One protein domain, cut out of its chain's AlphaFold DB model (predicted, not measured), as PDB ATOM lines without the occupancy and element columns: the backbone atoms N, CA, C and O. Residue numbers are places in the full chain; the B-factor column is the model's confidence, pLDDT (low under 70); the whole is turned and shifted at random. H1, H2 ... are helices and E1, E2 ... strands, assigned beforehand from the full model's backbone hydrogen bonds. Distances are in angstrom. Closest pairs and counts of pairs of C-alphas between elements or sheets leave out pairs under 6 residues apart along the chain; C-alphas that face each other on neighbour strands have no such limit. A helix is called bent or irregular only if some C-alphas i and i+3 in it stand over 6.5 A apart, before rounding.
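AT A GLANCE: This is residues 288 to 452 of the 458 residues of an uncharacterized protein of Aurantiacibacter zhengii (UniProt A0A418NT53). A twisted parallel sheet of five strands runs through the middle, with H4 over one face and H1, H2, H3 and H6 only grazing the sheet around it. The small hairpin of E1 and E2 packs on E6 through E1. The printed part has 165 residues with six named helices and seven named strands, in the order H1 E1 E2 E3 H2 E4 H3 E5 H4 E6 H5 H6 E7; the class is mixed, helices and strands. It is compact, with a radius of gyration of the C-alphas of 15.5 A and spans of 40 by 38 by 27 A.

HOW THE PARTS SIT: The sheet's order is E5, residues 390 to 392, E4, residues 359 to 363, E3, residues 321 to 326, E6, residues 413 to 419, and E7, residues 449 to 451. It is only just strongly twisted, its C-alphas lying up to 4.0 A off the best plane. Within hydrogen-bond range are N 392 and O 362, 2.8 A, N 361 and O 323, 2.9 A, N 324 and O 416, 2.9 A, and N 450 and O 417, 2.9 A. H4, residues 401 to 409, is on the sheet at a height of 8.9 A, over E4 and E3, and runs along the strands, at 11 degrees to E3 on the local plane. H1, residues 288 to 293, H2, residues 344 to 354, and H3, residues 368 to 380, only graze the sheet. H6, residues 435 to 444, only just does, with 5 pairs of C-alphas within 10 A. H5, residues 427 to 430, is not on it; H5 and H4 are close but not clearly touching, their closest C-alphas, Asp 427 and Gln 402, 6.2 A apart. E1, residues 299 to 303, and E2, residues 313 to 315, are an antiparallel hairpin, with N 314 and O 302 at 2.9 A; the closest C-alphas of E1 and E6, Ser 300 and Ile 415, are 4.8 A apart. E3, H2, E4; E4, H3, E5; and E6, H5 H6, E7 are strand-helix-strand units, parallel neighbour strands joined through helices; E5, H4, E6 is a split one, with E4 and E3 between its strands; the four crossovers are right-handed. Every O i to N i+4 pair is within range in H1, H2 and H4, but 7 of 9 in H3 and 1 of 6 in H6, where 5 of 7 O i to N i+3 pairs are; H5 is too short for such a pair.

IN THESE COORDINATES: H1 begins at C-alpha 288 (171.367, 194.955, 157.876), and E7 ends at C-alpha 451 (158.478, 200.219, 161.397). H3 measures 19.3 A, E6 17.8 A, E3 16.9 A and H2 15.4 A. H3 and H6 are irregular: C-alphas 369 and 372 are 7.3 A apart, and C-alphas 437 and 440 7.5 A.

THE WHOLE: The C-alphas farthest apart, Leu 296 and Gly 338, are 43.5 A apart. The printed part has no cut. The link E3 to H2, residues 327 to 343, is long. The mean pLDDT of the printed part is 95.5, and no printed residue is under 70.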
ATOM      1  N   ALA A 288     170.697 194.941 159.174       97.12
ATOM      2  CA  ALA A 288     171.367 194.955 157.876       97.12
ATOM      3  C   ALA A 288     172.852 194.570 157.999       97.12
ATOM      4  O   ALA A 288     173.321 193.680 157.292       97.12
ATOM      5  N   LEU A 289     173.574 195.147 158.966       96.19
ATOM      6  CA  LEU A 289     174.986 194.832 159.206       96.19
ATOM      7  C   LEU A 289     175.213 193.375 159.622       96.19
ATOM      8  O   LEU A 289     176.166 192.743 159.165       96.19
ATOM      9  N   ARG A 290     174.346 192.828 160.482       96.44
ATOM     10  CA  ARG A 290     174.417 191.420 160.887       96.44
ATOM     11  C   ARG A 290     174.131 190.491 159.710       96.44
ATOM     12  O   ARG A 290     174.827 189.493 159.564       96.44
ATOM     13  N   THR A 291     173.147 190.826 158.879       95.38
ATOM     14  CA  THR A 291     172.775 190.054 157.689       95.38
ATOM     15  C   THR A 291     173.945 189.942 156.714       95.38
ATOM     16  O   THR A 291     174.263 188.838 156.288       95.38
ATOM     17  N   LEU A 292     174.671 191.035 156.459       93.94
ATOM     18  CA  LEU A 292     175.882 191.005 155.624       93.94
ATOM     19  C   LEU A 292     176.992 190.110 156.198       93.94
ATOM     20  O   LEU A 292     177.748 189.503 155.446       93.94
ATOM     21  N   GLY A 293     177.102 190.024 157.527       92.69
ATOM     22  CA  GLY A 293     178.077 189.165 158.205       92.69
ATOM     23  C   GLY A 293     177.666 187.691 158.319       92.69
ATOM     24  O   GLY A 293     178.492 186.873 158.714       92.69
ATOM     25  N   GLY A 294     176.412 187.348 158.002       88.25
ATOM     26  CA  GLY A 294     175.831 186.016 158.210       88.25
ATOM     27  C   GLY A 294     176.220 184.953 157.178       88.25
ATOM     28  O   GLY A 294     175.955 183.774 157.403       88.25
ATOM     29  N   GLY A 295     176.873 185.343 156.078       83.19
ATOM     30  CA  GLY A 295     177.217 184.452 154.966       83.19
ATOM     31  C   GLY A 295     176.108 184.330 153.914       83.19
ATOM     32  O   GLY A 295     175.050 184.940 154.031       83.19
ATOM     33  N   LEU A 296     176.382 183.568 152.848       84.06
ATOM     34  CA  LEU A 296     175.431 183.309 151.762       84.06
ATOM     35  C   LEU A 296     174.682 181.980 151.982       84.06
ATOM     36  O   LEU A 296     175.296 181.027 152.469       84.06
ATOM     37  N   PRO A 297     173.407 181.877 151.561       85.50
ATOM     38  CA  PRO A 297     172.602 182.932 150.937       85.50
ATOM     39  C   PRO A 297     172.126 183.978 151.956       85.50
ATOM     40  O   PRO A 297     171.845 183.659 153.110       85.50
ATOM     41  N   LEU A 298     172.027 185.238 151.521       90.06
ATOM     42  CA  LEU A 298     171.436 186.284 152.354       90.06
ATOM     43  C   LEU A 298     169.919 186.042 152.482       90.06
ATOM     44  O   LEU A 298     169.271 185.740 151.477       90.06
ATOM     45  N   PRO A 299     169.326 186.198 153.677       92.00
ATOM     46  CA  PRO A 299     167.879 186.168 153.835       92.00
ATOM     47  C   PRO A 299     167.239 187.384 153.154       92.00
ATOM     48  O   PRO A 299     167.569 188.526 153.480       92.00
ATOM     49  N   SER A 300     166.286 187.146 152.250       96.31
ATOM     50  CA  SER A 300     165.445 188.213 151.700       96.31
ATOM     51  C   SER A 300     164.440 188.702 152.747       96.31
ATOM     52  O   SER A 300     163.988 187.942 153.605       96.31
ATOM     53  N   ALA A 301     164.036 189.962 152.659       97.62
ATOM     54  CA  ALA A 301     162.865 190.508 153.333       97.62
ATOM     55  C   ALA A 301     161.584 190.337 152.495       97.62
ATOM     56  O   ALA A 301     160.499 190.604 152.995       97.62
ATOM     57  N   MET A 302     161.688 189.867 151.248       97.56
ATOM     58  CA  MET A 302     160.522 189.531 150.427       97.56
ATOM     59  C   MET A 302     159.975 188.153 150.792       97.56
ATOM     60  O   MET A 302     160.744 187.193 150.927       97.56
ATOM     61  N   LEU A 303     158.650 188.043 150.867       97.31
ATOM     62  CA  LEU A 303     157.966 186.757 150.966       97.31
ATOM     63  C   LEU A 303     158.229 185.905 149.715       97.31
ATOM     64  O   LEU A 303     158.364 186.421 148.604       97.31
ATOM     65  N   ALA A 304     158.309 184.590 149.902       96.19
ATOM     66  CA  ALA A 304     158.369 183.622 148.813       96.19
ATOM     67  C   ALA A 304     157.037 183.565 148.050       96.19
ATOM     68  O   ALA A 304     157.038 183.439 146.829       96.19
ATOM     69  N   ASP A 305     155.925 183.700 148.774       95.94
ATOM     70  CA  ASP A 305     154.579 183.818 148.224       95.94
ATOM     71  C   ASP A 305     153.913 185.089 148.782       95.94
ATOM     72  O   ASP A 305     153.521 185.099 149.950       95.94
ATOM     73  N   PRO A 306     153.779 186.158 147.976       93.06
ATOM     74  CA  PRO A 306     153.189 187.424 148.410       93.06
ATOM     75  C   PRO A 306     151.664 187.361 148.589       93.06
ATOM     76  O   PRO A 306     151.056 188.352 148.970       93.06
ATOM     77  N   THR A 307     151.024 186.234 148.269       93.81
ATOM     78  CA  THR A 307     149.581 186.029 148.481       93.81
ATOM     79  C   THR A 307     149.281 185.238 149.753       93.81
ATOM     80  O   THR A 307     148.120 185.012 150.096       93.81
ATOM     81  N   SER A 308     150.327 184.827 150.472       94.06
ATOM     82  CA  SER A 308     150.247 183.988 151.658       94.06
ATOM     83  C   SER A 308     150.627 184.766 152.914       94.06
ATOM     84  O   SER A 308     151.640 185.454 152.955       94.06
ATOM     85  N   LEU A 309     149.872 184.572 153.998       94.56
ATOM     86  CA  LEU A 309     150.204 185.100 155.332       94.56
ATOM     87  C   LEU A 309     151.328 184.303 156.024       94.56
ATOM     88  O   LEU A 309     151.535 184.426 157.232       94.56
ATOM     89  N   GLN A 310     152.021 183.422 155.302       95.75
ATOM     90  CA  GLN A 310     153.137 182.651 155.840       95.75
ATOM     91  C   GLN A 310     154.431 183.473 155.777       95.75
ATOM     92  O   GLN A 310     154.735 184.051 154.738       95.75
ATOM     93  N   PRO A 311     155.271 183.463 156.828       96.31
ATOM     94  CA  PRO A 311     156.474 184.289 156.897       96.31
ATOM     95  C   PRO A 311     157.655 183.641 156.160       96.31
ATOM     96  O   PRO A 311     158.813 183.771 156.563       96.31
ATOM     97  N   ILE A 312     157.366 182.872 155.111       96.62
ATOM     98  CA  ILE A 312     158.379 182.182 154.323       96.62
ATOM     99  C   ILE A 312     158.992 183.216 153.396       96.62
ATOM    100  O   ILE A 312     158.305 183.793 152.558       96.62
ATOM    101  N   ARG A 313     160.290 183.456 153.557       96.12
ATOM    102  CA  ARG A 313     161.051 184.398 152.738       96.12
ATOM    103  C   ARG A 313     161.596 183.707 151.508       96.12
ATOM    104  O   ARG A 313     161.895 182.516 151.538       96.12
ATOM    105  N   ARG A 314     161.759 184.478 150.444       94.44
ATOM    106  CA  ARG A 314     162.497 184.024 149.270       94.44
ATOM    107  C   ARG A 314     163.998 183.997 149.569       94.44
ATOM    108  O   ARG A 314     164.489 184.797 150.363       94.44
ATOM    109  N   ASP A 315     164.734 183.136 148.885       91.25
ATOM    110  CA  ASP A 315     166.194 183.166 148.923       91.25
ATOM    111  C   ASP A 315     166.754 184.304 148.056       91.25
ATOM    112  O   ASP A 315     166.128 184.751 147.087       91.25
ATOM    113  N   CYS A 316     167.947 184.786 148.409       91.31
ATOM    114  CA  CYS A 316     168.715 185.683 147.555       91.31
ATOM    115  C   CYS A 316     169.693 184.904 146.673       91.31
ATOM    116  O   CYS A 316     170.582 184.211 147.166       91.31
ATOM    117  N   GLU A 317     169.599 185.103 145.361       86.19
ATOM    118  CA  GLU A 317     170.418 184.414 144.354       86.19
ATOM    119  C   GLU A 317     171.760 185.127 144.088       86.19
ATOM    120  O   GLU A 317     172.168 185.327 142.950       86.19
ATOM    121  N   GLY A 318     172.454 185.568 145.144       82.12
ATOM    122  CA  GLY A 318     173.747 186.265 145.016       82.12
ATOM    123  C   GLY A 318     173.665 187.706 144.489       82.12
ATOM    124  O   GLY A 318     174.696 188.319 144.223       82.12
ATOM    125  N   ASN A 319     172.457 188.258 144.368       92.00
ATOM    126  CA  ASN A 319     172.223 189.652 144.000       92.00
ATOM    127  C   ASN A 319     172.731 190.629 145.076       92.00
ATOM    128  O   ASN A 319     172.786 190.295 146.262       92.00
ATOM    129  N   SER A 320     173.028 191.867 144.671       96.00
ATOM    130  CA  SER A 320     173.508 192.919 145.574       96.00
ATOM    131  C   SER A 320     172.514 193.203 146.717       96.00
ATOM    132  O   SER A 320     171.313 193.366 146.452       96.00
ATOM    133  N   PRO A 321     172.981 193.284 147.979       97.81
ATOM    134  CA  PRO A 321     172.128 193.542 149.133       97.81
ATOM    135  C   PRO A 321     171.524 194.942 149.053       97.81
ATOM    136  O   PRO A 321     172.217 195.915 148.761       97.81
ATOM    137  N   THR A 322     170.226 195.042 149.313       98.62
ATOM    138  CA  THR A 322     169.460 196.278 149.157       98.62
ATOM    139  C   THR A 322     168.515 196.486 150.329       98.62
ATOM    140  O   THR A 322     167.812 195.562 150.740       98.62
ATOM    141  N   VAL A 323     168.480 197.707 150.854       98.69
ATOM    142  CA  VAL A 323     167.459 198.164 151.802       98.69
ATOM    143  C   VAL A 323     166.455 199.025 151.050       98.69
ATOM    144  O   VAL A 323     166.846 199.976 150.373       98.69
ATOM    145  N   VAL A 324     165.173 198.690 151.172       98.75
ATOM    146  CA  VAL A 324     164.076 199.473 150.592       98.75
ATOM    147  C   VAL A 324     163.451 200.330 151.679       98.75
ATOM    148  O   VAL A 324     163.184 199.832 152.773       98.75
ATOM    149  N   ILE A 325     163.223 201.603 151.375       98.50
ATOM    150  CA  ILE A 325     162.643 202.573 152.299       98.50
ATOM    151  C   ILE A 325     161.443 203.236 151.633       98.50
ATOM    152  O   ILE A 325     161.570 203.808 150.546       98.50
ATOM    153  N   ASP A 326     160.300 203.151 152.300       98.06
ATOM    154  CA  ASP A 326     159.089 203.858 151.927       98.06
ATOM    155  C   ASP A 326     159.189 205.349 152.267       98.06
ATOM    156  O   ASP A 326     159.725 205.731 153.310       98.06
ATOM    157  N   LEU A 327     158.742 206.196 151.341       97.50
ATOM    158  CA  LEU A 327     158.762 207.649 151.499       97.50
ATOM    159  C   LEU A 327     157.389 208.243 151.800       97.50
ATOM    160  O   LEU A 327     157.320 209.410 152.194       97.50
ATOM    161  N   ASP A 328     156.311 207.509 151.565       96.69
ATOM    162  CA  ASP A 328     154.974 208.060 151.662       96.69
ATOM    163  C   ASP A 328     154.499 207.995 153.110       96.69
ATOM    164  O   ASP A 328     154.556 206.935 153.718       96.69
ATOM    165  N   PRO A 329     154.059 209.117 153.697       94.62
ATOM    166  CA  PRO A 329     153.506 209.079 155.038       94.62
ATOM    167  C   PRO A 329     152.196 208.295 155.041       94.62
ATOM    168  O   PRO A 329     151.476 208.281 154.039       94.62
ATOM    169  N   ALA A 330     151.848 207.748 156.202       92.12
ATOM    170  CA  ALA A 330     150.579 207.081 156.448       92.12
ATOM    171  C   ALA A 330     149.373 207.805 155.815       92.12
ATOM    172  O   ALA A 330     149.067 208.960 156.134       92.12
ATOM    173  N   GLY A 331     148.683 207.116 154.901       89.00
ATOM    174  CA  GLY A 331     147.508 207.635 154.186       89.00
ATOM    175  C   GLY A 331     147.768 208.789 153.204       89.00
ATOM    176  O   GLY A 331     146.815 209.449 152.778       89.00
ATOM    177  N   GLY A 332     149.023 209.065 152.850       93.31
ATOM    178  CA  GLY A 332     149.420 210.164 151.976       93.31
ATOM    179  C   GLY A 332     150.462 209.768 150.933       93.31
ATOM    180  O   GLY A 332     150.695 208.600 150.659       93.31
ATOM    181  N   VAL A 333     151.073 210.781 150.319       95.50
ATOM    182  CA  VAL A 333     152.208 210.632 149.397       95.50
ATOM    183  C   VAL A 333     153.289 211.617 149.795       95.50
ATOM    184  O   VAL A 333     152.970 212.709 150.279       95.50
ATOM    185  N   VAL A 334     154.559 211.275 149.563       95.31
ATOM    186  CA  VAL A 334     155.690 212.136 149.943       95.31
ATOM    187  C   VAL A 334     155.458 213.590 149.502       95.31
ATOM    188  O   VAL A 334     155.159 213.841 148.324       95.31
ATOM    189  N   PRO A 335     155.562 214.586 150.400       93.88
ATOM    190  CA  PRO A 335     155.453 215.984 150.006       93.88
ATOM    191  C   PRO A 335     156.640 216.362 149.115       93.88
ATOM    192  O   PRO A 335     157.780 216.080 149.454       93.88
ATOM    193  N   ILE A 336     156.398 217.031 147.987       94.44
ATOM    194  CA  ILE A 336     157.463 217.505 147.075       94.44
ATOM    195  C   ILE A 336     157.825 218.983 147.284       94.44
ATOM    196  O   ILE A 336     158.741 219.506 146.657       94.44
ATOM    197  N   ALA A 337     157.118 219.660 148.186       91.62
ATOM    198  CA  ALA A 337     157.314 221.062 148.527       91.62
ATOM    199  C   ALA A 337     157.043 221.288 150.021       91.62
ATOM    200  O   ALA A 337     156.515 220.416 150.709       91.62
ATOM    201  N   GLY A 338     157.401 222.472 150.520       89.12
ATOM    202  CA  GLY A 338     157.187 222.852 151.917       89.12
ATOM    203  C   GLY A 338     158.321 222.427 152.859       89.12
ATOM    204  O   GLY A 338     159.367 221.965 152.384       89.12
ATOM    205  N   PRO A 339     158.130 222.615 154.181       86.50
ATOM    206  CA  PRO A 339     159.142 222.345 155.198       86.50
ATOM    207  C   PRO A 339     159.716 220.939 155.062       86.50
ATOM    208  O   PRO A 339     158.986 219.997 154.766       86.50
ATOM    209  N   LEU A 340     161.025 220.812 155.254       85.44
ATOM    210  CA  LEU A 340     161.739 219.547 155.142       85.44
ATOM    211  C   LEU A 340     162.289 219.161 156.509       85.44
ATOM    212  O   LEU A 340     163.114 219.885 157.072       85.44
ATOM    213  N   ALA A 341     161.833 218.028 157.037       83.81
ATOM    214  CA  ALA A 341     162.398 217.469 158.252       83.81
ATOM    215  C   ALA A 341     163.800 216.914 157.952       83.81
ATOM    216  O   ALA A 341     163.985 216.113 157.036       83.81
ATOM    217  N   LEU A 342     164.802 217.354 158.716       88.69
ATOM    218  CA  LEU A 342     166.156 216.815 158.613       88.69
ATOM    219  C   LEU A 342     166.299 215.599 159.520       88.69
ATOM    220  O   LEU A 342     166.251 215.713 160.745       88.69
ATOM    221  N   ASN A 343     166.570 214.448 158.917       91.62
ATOM    222  CA  ASN A 343     166.763 213.202 159.638       91.62
ATOM    223  C   ASN A 343     168.239 212.792 159.665       91.62
ATOM    224  O   ASN A 343     168.691 211.855 159.004       91.62
ATOM    225  N   ASN A 344     169.015 213.518 160.473       92.88
ATOM    226  CA  ASN A 344     170.463 213.325 160.583       92.88
ATOM    227  C   ASN A 344     170.862 211.936 161.109       92.88
ATOM    228  O   ASN A 344     172.010 211.512 160.942       92.88
ATOM    229  N   GLN A 345     169.969 211.244 161.822       94.25
ATOM    230  CA  GLN A 345     170.241 209.888 162.290       94.25
ATOM    231  C   GLN A 345     170.122 208.890 161.138       94.25
ATOM    232  O   GLN A 345     171.067 208.132 160.914       94.25
ATOM    233  N   LEU A 346     169.009 208.912 160.399       95.75
ATOM    234  CA  LEU A 346     168.820 208.035 159.248       95.75
ATOM    235  C   LEU A 346     169.890 208.296 158.184       95.75
ATOM    236  O   LEU A 346     170.553 207.353 157.766       95.75
ATOM    237  N   ALA A 347     170.162 209.558 157.838       96.62
ATOM    238  CA  ALA A 347     171.200 209.917 156.868       96.62
ATOM    239  C   ALA A 347     172.569 209.282 157.189       96.62
ATOM    240  O   ALA A 347     173.217 208.699 156.319       96.62
ATOM    241  N   ARG A 348     172.993 209.318 158.464       96.94
ATOM    242  CA  ARG A 348     174.247 208.685 158.917       96.94
ATOM    243  C   ARG A 348     174.222 207.165 158.795       96.94
ATOM    244  O   ARG A 348     175.235 206.566 158.445       96.94
ATOM    245  N   ILE A 349     173.084 206.546 159.088       97.38
ATOM    246  CA  ILE A 349     172.905 205.099 158.960       97.38
ATOM    247  C   ILE A 349     172.989 204.681 157.495       97.38
ATOM    248  O   ILE A 349     173.735 203.760 157.180       97.38
ATOM    249  N   LEU A 350     172.294 205.383 156.599       98.12
ATOM    250  CA  LEU A 350     172.329 205.094 155.166       98.12
ATOM    251  C   LEU A 350     173.730 205.293 154.586       98.12
ATOM    252  O   LEU A 350     174.176 204.479 153.785       98.12
ATOM    253  N   ALA A 351     174.467 206.310 155.035       98.12
ATOM    254  CA  ALA A 351     175.865 206.488 154.650       98.12
ATOM    255  C   ALA A 351     176.754 205.291 155.058       98.12
ATOM    256  O   ALA A 351     177.534 204.816 154.238       98.12
ATOM    257  N   ASP A 352     176.618 204.765 156.283       97.81
ATOM    258  CA  ASP A 352     177.359 203.567 156.733       97.81
ATOM    259  C   ASP A 352     176.962 202.307 155.946       97.81
ATOM    260  O   ASP A 352     177.816 201.475 155.651       97.81
ATOM    261  N   LEU A 353     175.687 202.173 155.563       98.25
ATOM    262  CA  LEU A 353     175.229 201.069 154.715       98.25
ATOM    263  C   LEU A 353     175.824 201.148 153.299       98.25
ATOM    264  O   LEU A 353     176.370 200.154 152.820       98.25
ATOM    265  N   ARG A 354     175.815 202.329 152.666       98.25
ATOM    266  CA  ARG A 354     176.426 202.535 151.339       98.25
ATOM    267  C   ARG A 354     177.926 202.233 151.333       98.25
ATOM    268  O   ARG A 354     178.417 201.619 150.396       98.25
ATOM    269  N   LEU A 355     178.650 202.591 152.401       97.69
ATOM    270  CA  LEU A 355     180.080 202.267 152.561       97.69
ATOM    271  C   LEU A 355     180.376 200.758 152.635       97.69
ATOM    272  O   LEU A 355     181.539 200.362 152.593       97.69
ATOM    273  N   ARG A 356     179.345 199.925 152.787       97.62
ATOM    274  CA  ARG A 356     179.430 198.462 152.876       97.62
ATOM    275  C   ARG A 356     178.751 197.783 151.689       97.62
ATOM    276  O   ARG A 356     178.308 196.645 151.819       97.62
ATOM    277  N   ASP A 357     178.638 198.504 150.575       96.88
ATOM    278  CA  ASP A 357     178.039 198.043 149.322       96.88
ATOM    279  C   ASP A 357     176.571 197.597 149.456       96.88
ATOM    280  O   ASP A 357     176.074 196.789 148.669       96.88
ATOM    281  N   VAL A 358     175.845 198.137 150.443       98.06
ATOM    282  CA  VAL A 358     174.387 198.005 150.514       98.06
ATOM    283  C   VAL A 358     173.758 199.105 149.679       98.06
ATOM    284  O   VAL A 358     173.938 200.292 149.957       98.06
ATOM    285  N   GLN A 359     172.980 198.708 148.678       98.50
ATOM    286  CA  GLN A 359     172.196 199.646 147.888       98.50
ATOM    287  C   GLN A 359     171.001 200.147 148.696       98.50
ATOM    288  O   GLN A 359     170.385 199.396 149.456       98.50
ATOM    289  N   ILE A 360     170.646 201.411 148.496       98.69
ATOM    290  CA  ILE A 360     169.414 201.981 149.028       98.69
ATOM    291  C   ILE A 360     168.442 202.166 147.864       98.69
ATOM    292  O   ILE A 360     168.807 202.670 146.797       98.69
ATOM    293  N   ALA A 361     167.209 201.717 148.066       98.69
ATOM    294  CA  ALA A 361     166.113 201.907 147.138       98.69
ATOM    295  C   ALA A 361     164.976 202.645 147.846       98.69
ATOM    296  O   ALA A 361     164.503 202.227 148.899       98.69
ATOM    297  N   TRP A 362     164.525 203.732 147.245       98.69
ATOM    298  CA  TRP A 362     163.391 204.517 147.703       98.69
ATOM    299  C   TRP A 362     162.149 204.110 146.924       98.69
ATOM    300  O   TRP A 362     162.227 203.955 145.702       98.69
ATOM    301  N   ILE A 363     161.012 203.963 147.593       98.56
ATOM    302  CA  ILE A 363     159.726 203.691 146.945       98.56
ATOM    303  C   ILE A 363     158.704 204.763 147.327       98.56
ATOM    304  O   ILE A 363     158.715 205.264 148.448       98.56
ATOM    305  N   THR A 364     157.881 205.171 146.360       98.12
ATOM    306  CA  THR A 364     156.816 206.160 146.566       98.12
ATOM    307  C   THR A 364     155.696 206.014 145.539       98.12
ATOM    308  O   THR A 364     155.963 205.760 144.366       98.12
ATOM    309  N   ASP A 365     154.454 206.253 145.938       97.62
ATOM    310  CA  ASP A 365     153.249 206.358 145.107       97.62
ATOM    311  C   ASP A 365     153.196 207.649 144.274       97.62
ATOM    312  O   ASP A 365     152.253 207.900 143.529       97.62
ATOM    313  N   ARG A 366     154.240 208.482 144.324       97.88
ATOM    314  CA  ARG A 366     154.432 209.549 143.338       97.88
ATOM    315  C   ARG A 366     154.646 208.967 141.946       97.88
ATOM    316  O   ARG A 366     155.379 207.998 141.774       97.88
ATOM    317  N   GLY A 367     154.080 209.633 140.942       98.25
ATOM    318  CA  GLY A 367     154.290 209.298 139.537       98.25
ATOM    319  C   GLY A 367     155.621 209.820 138.966       98.25
ATOM    320  O   GLY A 367     156.342 210.586 139.614       98.25
ATOM    321  N   PRO A 368     155.953 209.490 137.702       98.00
ATOM    322  CA  PRO A 368     157.253 209.813 137.111       98.00
ATOM    323  C   PRO A 368     157.492 211.314 136.915       98.00
ATOM    324  O   PRO A 368     158.641 211.752 136.895       98.00
ATOM    325  N   ILE A 369     156.418 212.103 136.801       98.06
ATOM    326  CA  ILE A 369     156.473 213.569 136.679       98.06
ATOM    327  C   ILE A 369     157.110 214.196 137.930       98.06
ATOM    328  O   ILE A 369     157.903 215.131 137.816       98.06
ATOM    329  N   ASP A 370     156.842 213.627 139.106       98.12
ATOM    330  CA  ASP A 370     157.315 214.141 140.394       98.12
ATOM    331  C   ASP A 370     158.699 213.591 140.784       98.12
ATOM    332  O   ASP A 370     159.320 214.074 141.731       98.12
ATOM    333  N   ALA A 371     159.234 212.614 140.041       97.88
ATOM    334  CA  ALA A 371     160.461 211.896 140.393       97.88
ATOM    335  C   ALA A 371     161.678 212.817 140.588       97.88
ATOM    336  O   ALA A 371     162.545 212.543 141.417       97.88
ATOM    337  N   ARG A 372     161.767 213.911 139.818       97.56
ATOM    338  CA  ARG A 372     162.831 214.910 139.989       97.56
ATOM    339  C   ARG A 372     162.695 215.637 141.324       97.56
ATOM    340  O   ARG A 372     163.669 215.705 142.060       97.56
ATOM    341  N   ALA A 373     161.496 216.113 141.648       97.12
ATOM    342  CA  ALA A 373     161.252 216.846 142.884       97.12
ATOM    343  C   ALA A 373     161.481 215.963 144.124       97.12
ATOM    344  O   ALA A 373     162.043 216.426 145.114       97.12
ATOM    345  N   VAL A 374     161.129 214.673 144.049       97.38
ATOM    346  CA  VAL A 374     161.444 213.698 145.108       97.38
ATOM    347  C   VAL A 374     162.958 213.559 145.297       97.38
ATOM    348  O   VAL A 374     163.437 213.651 146.425       97.38
ATOM    349  N   ARG A 375     163.736 213.409 144.214       97.69
ATOM    350  CA  ARG A 375     165.209 213.348 144.302       97.69
ATOM    351  C   ARG A 375     165.814 214.618 144.890       97.69
ATOM    352  O   ARG A 375     166.639 214.525 145.795       97.69
ATOM    353  N   ASP A 376     165.376 215.787 144.430       96.56
ATOM    354  CA  ASP A 376     165.860 217.070 144.949       96.56
ATOM    355  C   ASP A 376     165.616 217.173 146.463       96.56
ATOM    356  O   ASP A 376     166.463 217.662 147.214       96.56
ATOM    357  N   ARG A 377     164.487 216.636 146.937       95.75
ATOM    358  CA  ARG A 377     164.142 216.596 148.358       95.75
ATOM    359  C   ARG A 377     164.983 215.596 149.156       95.75
ATOM    360  O   ARG A 377     165.381 215.922 150.272       95.75
ATOM    361  N   LEU A 378     165.306 214.427 148.596       97.12
ATOM    362  CA  LEU A 378     166.230 213.456 149.204       97.12
ATOM    363  C   LEU A 378     167.660 214.008 149.327       97.12
ATOM    364  O   LEU A 378     168.336 213.761 150.327       97.12
ATOM    365  N   VAL A 379     168.108 214.790 148.341       96.62
ATOM    366  CA  VAL A 379     169.390 215.506 148.393       96.62
ATOM    367  C   VAL A 379     169.340 216.592 149.467       96.62
ATOM    368  O   VAL A 379     170.223 216.658 150.322       96.62
ATOM    369  N   ALA A 380     168.290 217.419 149.463       94.62
ATOM    370  CA  ALA A 380     168.133 218.526 150.405       94.62
ATOM    371  C   ALA A 380     168.008 218.064 151.869       94.62
ATOM    372  O   ALA A 380     168.448 218.775 152.770       94.62
ATOM    373  N   SER A 381     167.443 216.878 152.118       94.75
ATOM    374  CA  SER A 381     167.347 216.296 153.465       94.75
ATOM    375  C   SER A 381     168.649 215.640 153.928       94.75
ATOM    376  O   SER A 381     168.786 215.301 155.104       94.75
ATOM    377  N   GLY A 382     169.602 215.447 153.011       95.75
ATOM    378  CA  GLY A 382     170.835 214.704 153.244       95.75
ATOM    379  C   GLY A 382     170.645 213.186 153.307       95.75
ATOM    380  O   GLY A 382     171.588 212.485 153.675       95.75
ATOM    381  N   LEU A 383     169.460 212.665 152.967       97.12
ATOM    382  CA  LEU A 383     169.198 211.225 152.934       97.12
ATOM    383  C   LEU A 383     169.909 210.547 151.760       97.12
ATOM    384  O   LEU A 383     170.503 209.487 151.959       97.12
ATOM    385  N   ASP A 384     169.917 211.184 150.588       97.94
ATOM    386  CA  ASP A 384     170.695 210.785 149.408       97.94
ATOM    387  C   ASP A 384     171.484 211.990 148.861       97.94
ATOM    388  O   ASP A 384     171.118 212.588 147.848       97.94
ATOM    389  N   PRO A 385     172.577 212.398 149.530       97.31
ATOM    390  CA  PRO A 385     173.296 213.627 149.193       97.31
ATOM    391  C   PRO A 385     173.991 213.573 147.826       97.31
ATOM    392  O   PRO A 385     174.398 214.611 147.308       97.31
ATOM    393  N   GLN A 386     174.167 212.380 147.252       97.88
ATOM    394  CA  GLN A 386     174.818 212.191 145.957       97.88
ATOM    395  C   GLN A 386     173.823 211.871 144.834       97.88
ATOM    396  O   GLN A 386     174.249 211.757 143.685       97.88
ATOM    397  N   SER A 387     172.524 211.755 145.139       97.81
ATOM    398  CA  SER A 387     171.481 211.340 144.195       97.81
ATOM    399  C   SER A 387     171.824 210.022 143.474       97.81
ATOM    400  O   SER A 387     171.603 209.897 142.264       97.81
ATOM    401  N   GLN A 388     172.429 209.068 144.186       97.38
ATOM    402  CA  GLN A 388     172.892 207.797 143.612       97.38
ATOM    403  C   GLN A 388     171.936 206.637 143.871       97.38
ATOM    404  O   GLN A 388     172.035 205.606 143.203       97.38
ATOM    405  N   ASP A 389     171.022 206.786 144.824       98.50
ATOM    406  CA  ASP A 389     170.110 205.713 145.172       98.50
ATOM    407  C   ASP A 389     169.054 205.499 144.086       98.50
ATOM    408  O   ASP A 389     168.692 206.392 143.308       98.50
ATOM    409  N   SER A 390     168.508 204.286 144.047       98.19
ATOM    410  CA  SER A 390     167.414 203.974 143.130       98.19
ATOM    411  C   SER A 390     166.102 204.554 143.657       98.19
ATOM    412  O   SER A 390     165.803 204.427 144.839       98.19
ATOM    413  N   LEU A 391     165.292 205.151 142.779       98.44
ATOM    414  CA  LEU A 391     163.962 205.673 143.111       98.44
ATOM    415  C   LEU A 391     162.900 204.958 142.273       98.44
ATOM    416  O   LEU A 391     162.905 205.063 141.044       98.44
ATOM    417  N   TYR A 392     161.981 204.276 142.951       98.44
ATOM    418  CA  TYR A 392     160.862 203.537 142.382       98.44
ATOM    419  C   TYR A 392     159.562 204.319 142.580       98.44
ATOM    420  O   TYR A 392     158.960 204.313 143.649       98.44
ATOM    421  N   VAL A 393     159.143 204.985 141.510       98.44
ATOM    422  CA  VAL A 393     157.875 205.719 141.392       98.44
ATOM    423  C   VAL A 393     156.770 204.826 140.837       98.44
ATOM    424  O   VAL A 393     157.058 203.786 140.239       98.44
ATOM    425  N   GLU A 394     155.516 205.229 141.011       98.31
ATOM    426  CA  GLU A 394     154.361 204.586 140.381       98.31
ATOM    427  C   GLU A 394     154.435 204.812 138.863       98.31
ATOM    428  O   GLU A 394     154.346 205.943 138.388       98.31
ATOM    429  N   ARG A 395     154.666 203.762 138.065       97.56
ATOM    430  CA  ARG A 395     154.878 203.902 136.611       97.56
ATOM    431  C   ARG A 395     153.582 204.133 135.846       97.56
ATOM    432  O   ARG A 395     153.599 204.777 134.798       97.56
ATOM    433  N   TYR A 396     152.486 203.577 136.339       97.19
ATOM    434  CA  TYR A 396     151.153 203.693 135.761       97.19
ATOM    435  C   TYR A 396     150.108 203.659 136.879       97.19
ATOM    436  O   TYR A 396     150.355 202.998 137.887       97.19
ATOM    437  N   PRO A 397     148.944 204.311 136.695       95.94
ATOM    438  CA  PRO A 397     147.904 204.348 137.716       95.94
ATOM    439  C   PRO A 397     147.494 202.947 138.184       95.94
ATOM    440  O   PRO A 397     147.142 202.092 137.365       95.94
ATOM    441  N   GLY A 398     147.513 202.736 139.496       95.00
ATOM    442  CA  GLY A 398     147.197 201.466 140.141       95.00
ATOM    443  C   GLY A 398     148.384 200.509 140.269       95.00
ATOM    444  O   GLY A 398     148.180 199.356 140.653       95.00
ATOM    445  N   GLU A 399     149.615 200.930 139.953       97.75
ATOM    446  CA  GLU A 399     150.791 200.112 140.254       97.75
ATOM    447  C   GLU A 399     151.032 200.060 141.767       97.75
ATOM    448  O   GLU A 399     151.450 201.033 142.396       97.75
ATOM    449  N   THR A 400     150.851 198.885 142.366       96.88
ATOM    450  CA  THR A 400     151.026 198.745 143.812       96.88
ATOM    451  C   THR A 400     152.497 198.806 144.229       96.88
ATOM    452  O   THR A 400     153.421 198.542 143.443       96.88
ATOM    453  N   LYS A 401     152.750 199.153 145.496       96.69
ATOM    454  CA  LYS A 401     154.106 199.112 146.054       96.69
ATOM    455  C   LYS A 401     154.660 197.680 146.036       96.69
ATOM    456  O   LYS A 401     155.830 197.483 145.696       96.69
ATOM    457  N   GLN A 402     153.814 196.668 146.268       97.25
ATOM    458  CA  GLN A 402     154.210 195.258 146.170       97.25
ATOM    459  C   GLN A 402     154.739 194.885 144.783       97.25
ATOM    460  O   GLN A 402     155.777 194.231 144.688       97.25
ATOM    461  N   ALA A 403     154.085 195.328 143.705       97.56
ATOM    462  CA  ALA A 403     154.549 195.060 142.342       97.56
ATOM    463  C   ALA A 403     155.955 195.635 142.088       97.56
ATOM    464  O   ALA A 403     156.807 194.974 141.489       97.56
ATOM    465  N   ARG A 404     156.236 196.837 142.608       98.12
ATOM    466  CA  ARG A 404     157.554 197.486 142.501       98.12
ATOM    467  C   ARG A 404     158.620 196.782 143.332       98.12
ATOM    468  O   ARG A 404     159.705 196.528 142.809       98.12
ATOM    469  N   ARG A 405     158.312 196.391 144.575       98.06
ATOM    470  CA  ARG A 405     159.216 195.576 145.410       98.06
ATOM    471  C   ARG A 405     159.513 194.225 144.757       98.06
ATOM    472  O   ARG A 405     160.665 193.799 144.725       98.06
ATOM    473  N   ALA A 406     158.506 193.570 144.179       96.75
ATOM    474  CA  ALA A 406     158.680 192.308 143.467       96.75
ATOM    475  C   ALA A 406     159.592 192.460 142.239       96.75
ATOM    476  O   ALA A 406     160.502 191.648 142.064       96.75
ATOM    477  N   ALA A 407     159.396 193.509 141.433       96.75
ATOM    478  CA  ALA A 407     160.252 193.819 140.286       96.75
ATOM    479  C   ALA A 407     161.700 194.113 140.714       96.75
ATOM    480  O   ALA A 407     162.639 193.556 140.147       96.75
ATOM    481  N   LEU A 408     161.889 194.919 141.764       97.12
ATOM    482  CA  LEU A 408     163.201 195.197 142.352       97.12
ATOM    483  C   LEU A 408     163.924 193.909 142.748       97.12
ATOM    484  O   LEU A 408     165.083 193.674 142.399       97.12
ATOM    485  N   ALA A 409     163.202 193.036 143.441       96.31
ATOM    486  CA  ALA A 409     163.761 191.823 143.990       96.31
ATOM    487  C   ALA A 409     164.146 190.794 142.903       96.31
ATOM    488  O   ALA A 409     164.818 189.816 143.214       96.31
ATOM    489  N   GLN A 410     163.764 190.974 141.634       95.25
ATOM    490  CA  GLN A 410     164.257 190.127 140.535       95.25
ATOM    491  C   GLN A 410     165.749 190.342 140.250       95.25
ATOM    492  O   GLN A 410     166.414 189.436 139.762       95.25
ATOM    493  N   THR A 411     166.279 191.529 140.549       95.94
ATOM    494  CA  THR A 411     167.673 191.900 140.238       95.94
ATOM    495  C   THR A 411     168.498 192.217 141.479       95.94
ATOM    496  O   THR A 411     169.723 192.282 141.418       95.94
ATOM    497  N   GLN A 412     167.838 192.410 142.621       97.12
ATOM    498  CA  GLN A 412     168.462 192.814 143.873       97.12
ATOM    499  C   GLN A 412     168.055 191.882 145.015       97.12
ATOM    500  O   GLN A 412     166.954 191.332 145.039       97.12
ATOM    501  N   CYS A 413     168.953 191.696 145.983       97.50
ATOM    502  CA  CYS A 413     168.642 190.986 147.217       97.50
ATOM    503  C   CYS A 413     168.085 191.994 148.220       97.50
ATOM    504  O   CYS A 413     168.841 192.681 148.906       97.50
ATOM    505  N   VAL A 414     166.763 192.123 148.286       98.12
ATOM    506  CA  VAL A 414     166.107 193.005 149.256       98.12
ATOM    507  C   VAL A 414     166.274 192.394 150.644       98.12
ATOM    508  O   VAL A 414     165.574 191.449 150.974       98.12
ATOM    509  N   ILE A 415     167.214 192.895 151.443       98.12
ATOM    510  CA  ILE A 415     167.535 192.347 152.770       98.12
ATOM    511  C   ILE A 415     166.714 192.990 153.883       98.12
ATOM    512  O   ILE A 415     166.534 192.381 154.932       98.12
ATOM    513  N   ALA A 416     166.215 194.210 153.680       98.50
ATOM    514  CA  ALA A 416     165.325 194.865 154.628       98.50
ATOM    515  C   ALA A 416     164.339 195.802 153.925       98.50
ATOM    516  O   ALA A 416     164.671 196.411 152.907       98.50
ATOM    517  N   LEU A 417     163.153 195.921 154.513       98.62
ATOM    518  CA  LEU A 417     162.113 196.886 154.175       98.62
ATOM    519  C   LEU A 417     161.893 197.796 155.387       98.62
ATOM    520  O   LEU A 417     161.832 197.309 156.520       98.62
ATOM    521  N   ALA A 418     161.766 199.097 155.159       98.25
ATOM    522  CA  ALA A 418     161.453 200.070 156.194       98.25
ATOM    523  C   ALA A 418     160.340 201.012 155.722       98.25
ATOM    524  O   ALA A 418     160.397 201.490 154.593       98.25
ATOM    525  N   GLY A 419     159.365 201.274 156.583       97.12
ATOM    526  CA  GLY A 419     158.215 202.145 156.324       97.12
ATOM    527  C   GLY A 419     157.521 202.505 157.634       97.12
ATOM    528  O   GLY A 419     157.870 201.943 158.678       97.12
ATOM    529  N   ASP A 420     156.599 203.459 157.611       95.44
ATOM    530  CA  ASP A 420     155.831 203.858 158.795       95.44
ATOM    531  C   ASP A 420     154.540 203.054 158.981       95.44
ATOM    532  O   ASP A 420     154.027 202.976 160.102       95.44
ATOM    533  N   GLU A 421     154.078 202.359 157.942       95.38
ATOM    534  CA  GLU A 421     152.915 201.483 157.997       95.38
ATOM    535  C   GLU A 421     153.257 200.022 157.680       95.38
ATOM    536  O   GLU A 421     154.251 199.679 157.041       95.38
ATOM    537  N   ARG A 422     152.400 199.101 158.136       96.00
ATOM    538  CA  ARG A 422     152.560 197.666 157.839       96.00
ATOM    539  C   ARG A 422     152.348 197.351 156.354       96.00
ATOM    540  O   ARG A 422     153.001 196.460 155.812       96.00
ATOM    541  N   SER A 423     151.469 198.106 155.704       95.88
ATOM    542  CA  SER A 423     151.197 198.065 154.263       95.88
ATOM    543  C   SER A 423     152.427 198.394 153.405       95.88
ATOM    544  O   SER A 423     152.519 197.939 152.263       95.88
ATOM    545  N   ASP A 424     153.423 199.098 153.954       97.12
ATOM    546  CA  ASP A 424     154.685 199.375 153.258       97.12
ATOM    547  C   ASP A 424     155.565 198.129 153.096       97.12
ATOM    548  O   ASP A 424     156.478 198.108 152.264       97.12
ATOM    549  N   PHE A 425     155.300 197.068 153.863       97.56
ATOM    550  CA  PHE A 425     156.014 195.798 153.744       97.56
ATOM    551  C   PHE A 425     155.308 194.843 152.788       97.56
ATOM    552  O   PHE A 425     155.955 194.254 151.919       97.56
ATOM    553  N   ASP A 426     153.988 194.718 152.934       96.56
ATOM    554  CA  ASP A 426     153.165 193.827 152.128       96.56
ATOM    555  C   ASP A 426     151.722 194.343 152.007       96.56
ATOM    556  O   ASP A 426     151.100 194.731 152.999       96.56
ATOM    557  N   ASP A 427     151.173 194.311 150.789       95.44
ATOM    558  CA  ASP A 427     149.825 194.810 150.503       95.44
ATOM    559  C   ASP A 427     148.738 193.989 151.229       95.44
ATOM    560  O   ASP A 427     147.637 194.504 151.431       95.44
ATOM    561  N   LEU A 428     149.025 192.747 151.660       94.75
ATOM    562  CA  LEU A 428     148.085 191.907 152.414       94.75
ATOM    563  C   LEU A 428     147.557 192.598 153.675       94.75
ATOM    564  O   LEU A 428     146.392 192.405 154.016       94.75
ATOM    565  N   TYR A 429     148.352 193.457 154.320       95.38
ATOM    566  CA  TYR A 429     147.907 194.214 155.493       95.38
ATOM    567  C   TYR A 429     146.703 195.123 155.222       95.38
ATOM    568  O   TYR A 429     145.925 195.366 156.139       95.38
ATOM    569  N   ASN A 430     146.493 195.562 153.979       93.12
ATOM    570  CA  ASN A 430     145.325 196.366 153.605       93.12
ATOM    571  C   ASN A 430     144.024 195.549 153.540       93.12
ATOM    572  O   ASN A 430     142.937 196.123 153.490       93.12
ATOM    573  N   PHE A 431     144.119 194.218 153.503       93.69
ATOM    574  CA  PHE A 431     142.979 193.312 153.331       93.69
ATOM    575  C   PHE A 431     142.660 192.497 154.590       93.69
ATOM    576  O   PHE A 431     141.670 191.764 154.611       93.69
ATOM    577  N   ILE A 432     143.481 192.613 155.634       93.31
ATOM    578  CA  ILE A 432     143.278 191.917 156.903       93.31
ATOM    579  C   ILE A 432     142.204 192.656 157.704       93.31
ATOM    580  O   ILE A 432     142.371 193.815 158.071       93.31
ATOM    581  N   ILE A 433     141.091 191.968 157.967       93.00
ATOM    582  CA  ILE A 433     139.985 192.497 158.779       93.00
ATOM    583  C   ILE A 433     140.291 192.296 160.265       93.00
ATOM    584  O   ILE A 433     140.158 193.226 161.058       93.00
ATOM    585  N   ASP A 434     140.718 191.085 160.631       92.12
ATOM    586  CA  ASP A 434     141.058 190.720 161.999       92.12
ATOM    587  C   ASP A 434     142.578 190.774 162.191       92.12
ATOM    588  O   ASP A 434     143.318 189.979 161.615       92.12
ATOM    589  N   GLU A 435     143.069 191.668 163.055       85.50
ATOM    590  CA  GLU A 435     144.512 191.843 163.323       85.50
ATOM    591  C   GLU A 435     145.229 190.526 163.689       85.50
ATOM    592  O   GLU A 435     146.420 190.345 163.425       85.50
ATOM    593  N   GLY A 436     144.494 189.572 164.275       91.31
ATOM    594  CA  GLY A 436     144.989 188.242 164.623       91.31
ATOM    595  C   GLY A 436     145.441 187.393 163.427       91.31
ATOM    596  O   GLY A 436     146.279 186.507 163.612       91.31
ATOM    597  N   ASP A 437     144.956 187.672 162.218       92.31
ATOM    598  CA  ASP A 437     145.327 186.930 161.009       92.31
ATOM    599  C   ASP A 437     146.738 187.297 160.528       92.31
ATOM    600  O   ASP A 437     147.450 186.465 159.961       92.31
ATOM    601  N   ALA A 438     147.211 188.506 160.854       94.00
ATOM    602  CA  ALA A 438     148.552 188.976 160.512       94.00
ATOM    603  C   ALA A 438     149.664 188.381 161.391       94.00
ATOM    604  O   ALA A 438     150.844 188.592 161.115       94.00
ATOM    605  N   ARG A 439     149.331 187.636 162.457       94.69
ATOM    606  CA  ARG A 439     150.289 187.209 163.501       94.69
ATOM    607  C   ARG A 439     151.546 186.526 162.974       94.69
ATOM    608  O   ARG A 439     152.606 186.645 163.580       94.69
ATOM    609  N   ASN A 440     151.421 185.790 161.878       94.69
ATOM    610  CA  ASN A 440     152.551 185.123 161.249       94.69
ATOM    611  C   ASN A 440     153.486 186.117 160.546       94.69
ATOM    612  O   ASN A 440     154.700 185.982 160.666       94.69
ATOM    613  N   LEU A 441     152.937 187.132 159.876       95.81
ATOM    614  CA  LEU A 441     153.707 188.205 159.249       95.81
ATOM    615  C   LEU A 441     154.398 189.096 160.287       95.81
ATOM    616  O   LEU A 441     155.538 189.502 160.078       95.81
ATOM    617  N   GLU A 442     153.778 189.310 161.452       95.81
ATOM    618  CA  GLU A 442     154.378 190.094 162.544       95.81
ATOM    619  C   GLU A 442     155.723 189.517 163.032       95.81
ATOM    620  O   GLU A 442     156.553 190.255 163.556       95.81
ATOM    621  N   LEU A 443     156.004 188.226 162.801       96.12
ATOM    622  CA  LEU A 443     157.315 187.622 163.095       96.12
ATOM    623  C   LEU A 443     158.459 188.229 162.260       96.12
ATOM    624  O   LEU A 443     159.635 188.094 162.613       96.12
ATOM    625  N   LEU A 444     158.134 188.881 161.142       97.31
ATOM    626  CA  LEU A 444     159.088 189.533 160.249       97.31
ATOM    627  C   LEU A 444     159.475 190.935 160.735       97.31
ATOM    628  O   LEU A 444     160.556 191.413 160.365       97.31
ATOM    629  N   LEU A 445     158.656 191.557 161.593       97.12
ATOM    630  CA  LEU A 445     158.973 192.836 162.223       97.12
ATOM    631  C   LEU A 445     160.213 192.700 163.114       97.12
ATOM    632  O   LEU A 445     160.389 191.721 163.837       97.12
ATOM    633  N   GLY A 446     161.136 193.655 162.995       96.06
ATOM    634  CA  GLY A 446     162.459 193.610 163.628       96.06
ATOM    635  C   GLY A 446     163.429 192.597 163.001       96.06
ATOM    636  O   GLY A 446     164.633 192.633 163.270       96.06
ATOM    637  N   ASN A 447     162.936 191.721 162.125       96.38
ATOM    638  CA  ASN A 447     163.693 190.645 161.499       96.38
ATOM    639  C   ASN A 447     163.859 190.841 159.994       96.38
ATOM    640  O   ASN A 447     164.127 189.876 159.294       96.38
ATOM    641  N   GLY A 448     163.715 192.045 159.462       96.94
ATOM    642  CA  GLY A 448     163.771 192.318 158.022       96.94
ATOM    643  C   GLY A 448     162.741 193.362 157.621       96.94
ATOM    644  O   GLY A 448     162.970 194.088 156.663       96.94
ATOM    645  N   TRP A 449     161.652 193.479 158.380       98.31
ATOM    646  CA  TRP A 449     160.681 194.560 158.260       98.31
ATOM    647  C   TRP A 449     160.820 195.498 159.452       98.31
ATOM    648  O   TRP A 449     160.937 195.044 160.592       98.31
ATOM    649  N   PHE A 450     160.854 196.799 159.203       97.88
ATOM    650  CA  PHE A 450     161.139 197.794 160.230       97.88
ATOM    651  C   PHE A 450     160.140 198.933 160.152       97.88
ATOM    652  O   PHE A 450     160.186 199.730 159.220       97.88
ATOM    653  N   LEU A 451     159.283 199.026 161.170       96.81
ATOM    654  CA  LEU A 451     158.478 200.219 161.397       96.81
ATOM    655  C   LEU A 451     159.405 201.354 161.838       96.81
ATOM    656  O   LEU A 451     160.108 201.233 162.846       96.81
ATOM    657  N   ILE A 452     159.441 202.423 161.055       94.50
ATOM    658  CA  ILE A 452     160.253 203.617 161.294       94.50
ATOM    659  C   ILE A 452     159.367 204.861 161.255       94.50
ATOM    660  O   ILE A 452     158.248 204.820 160.769       94.50
TER     661      ILE A 452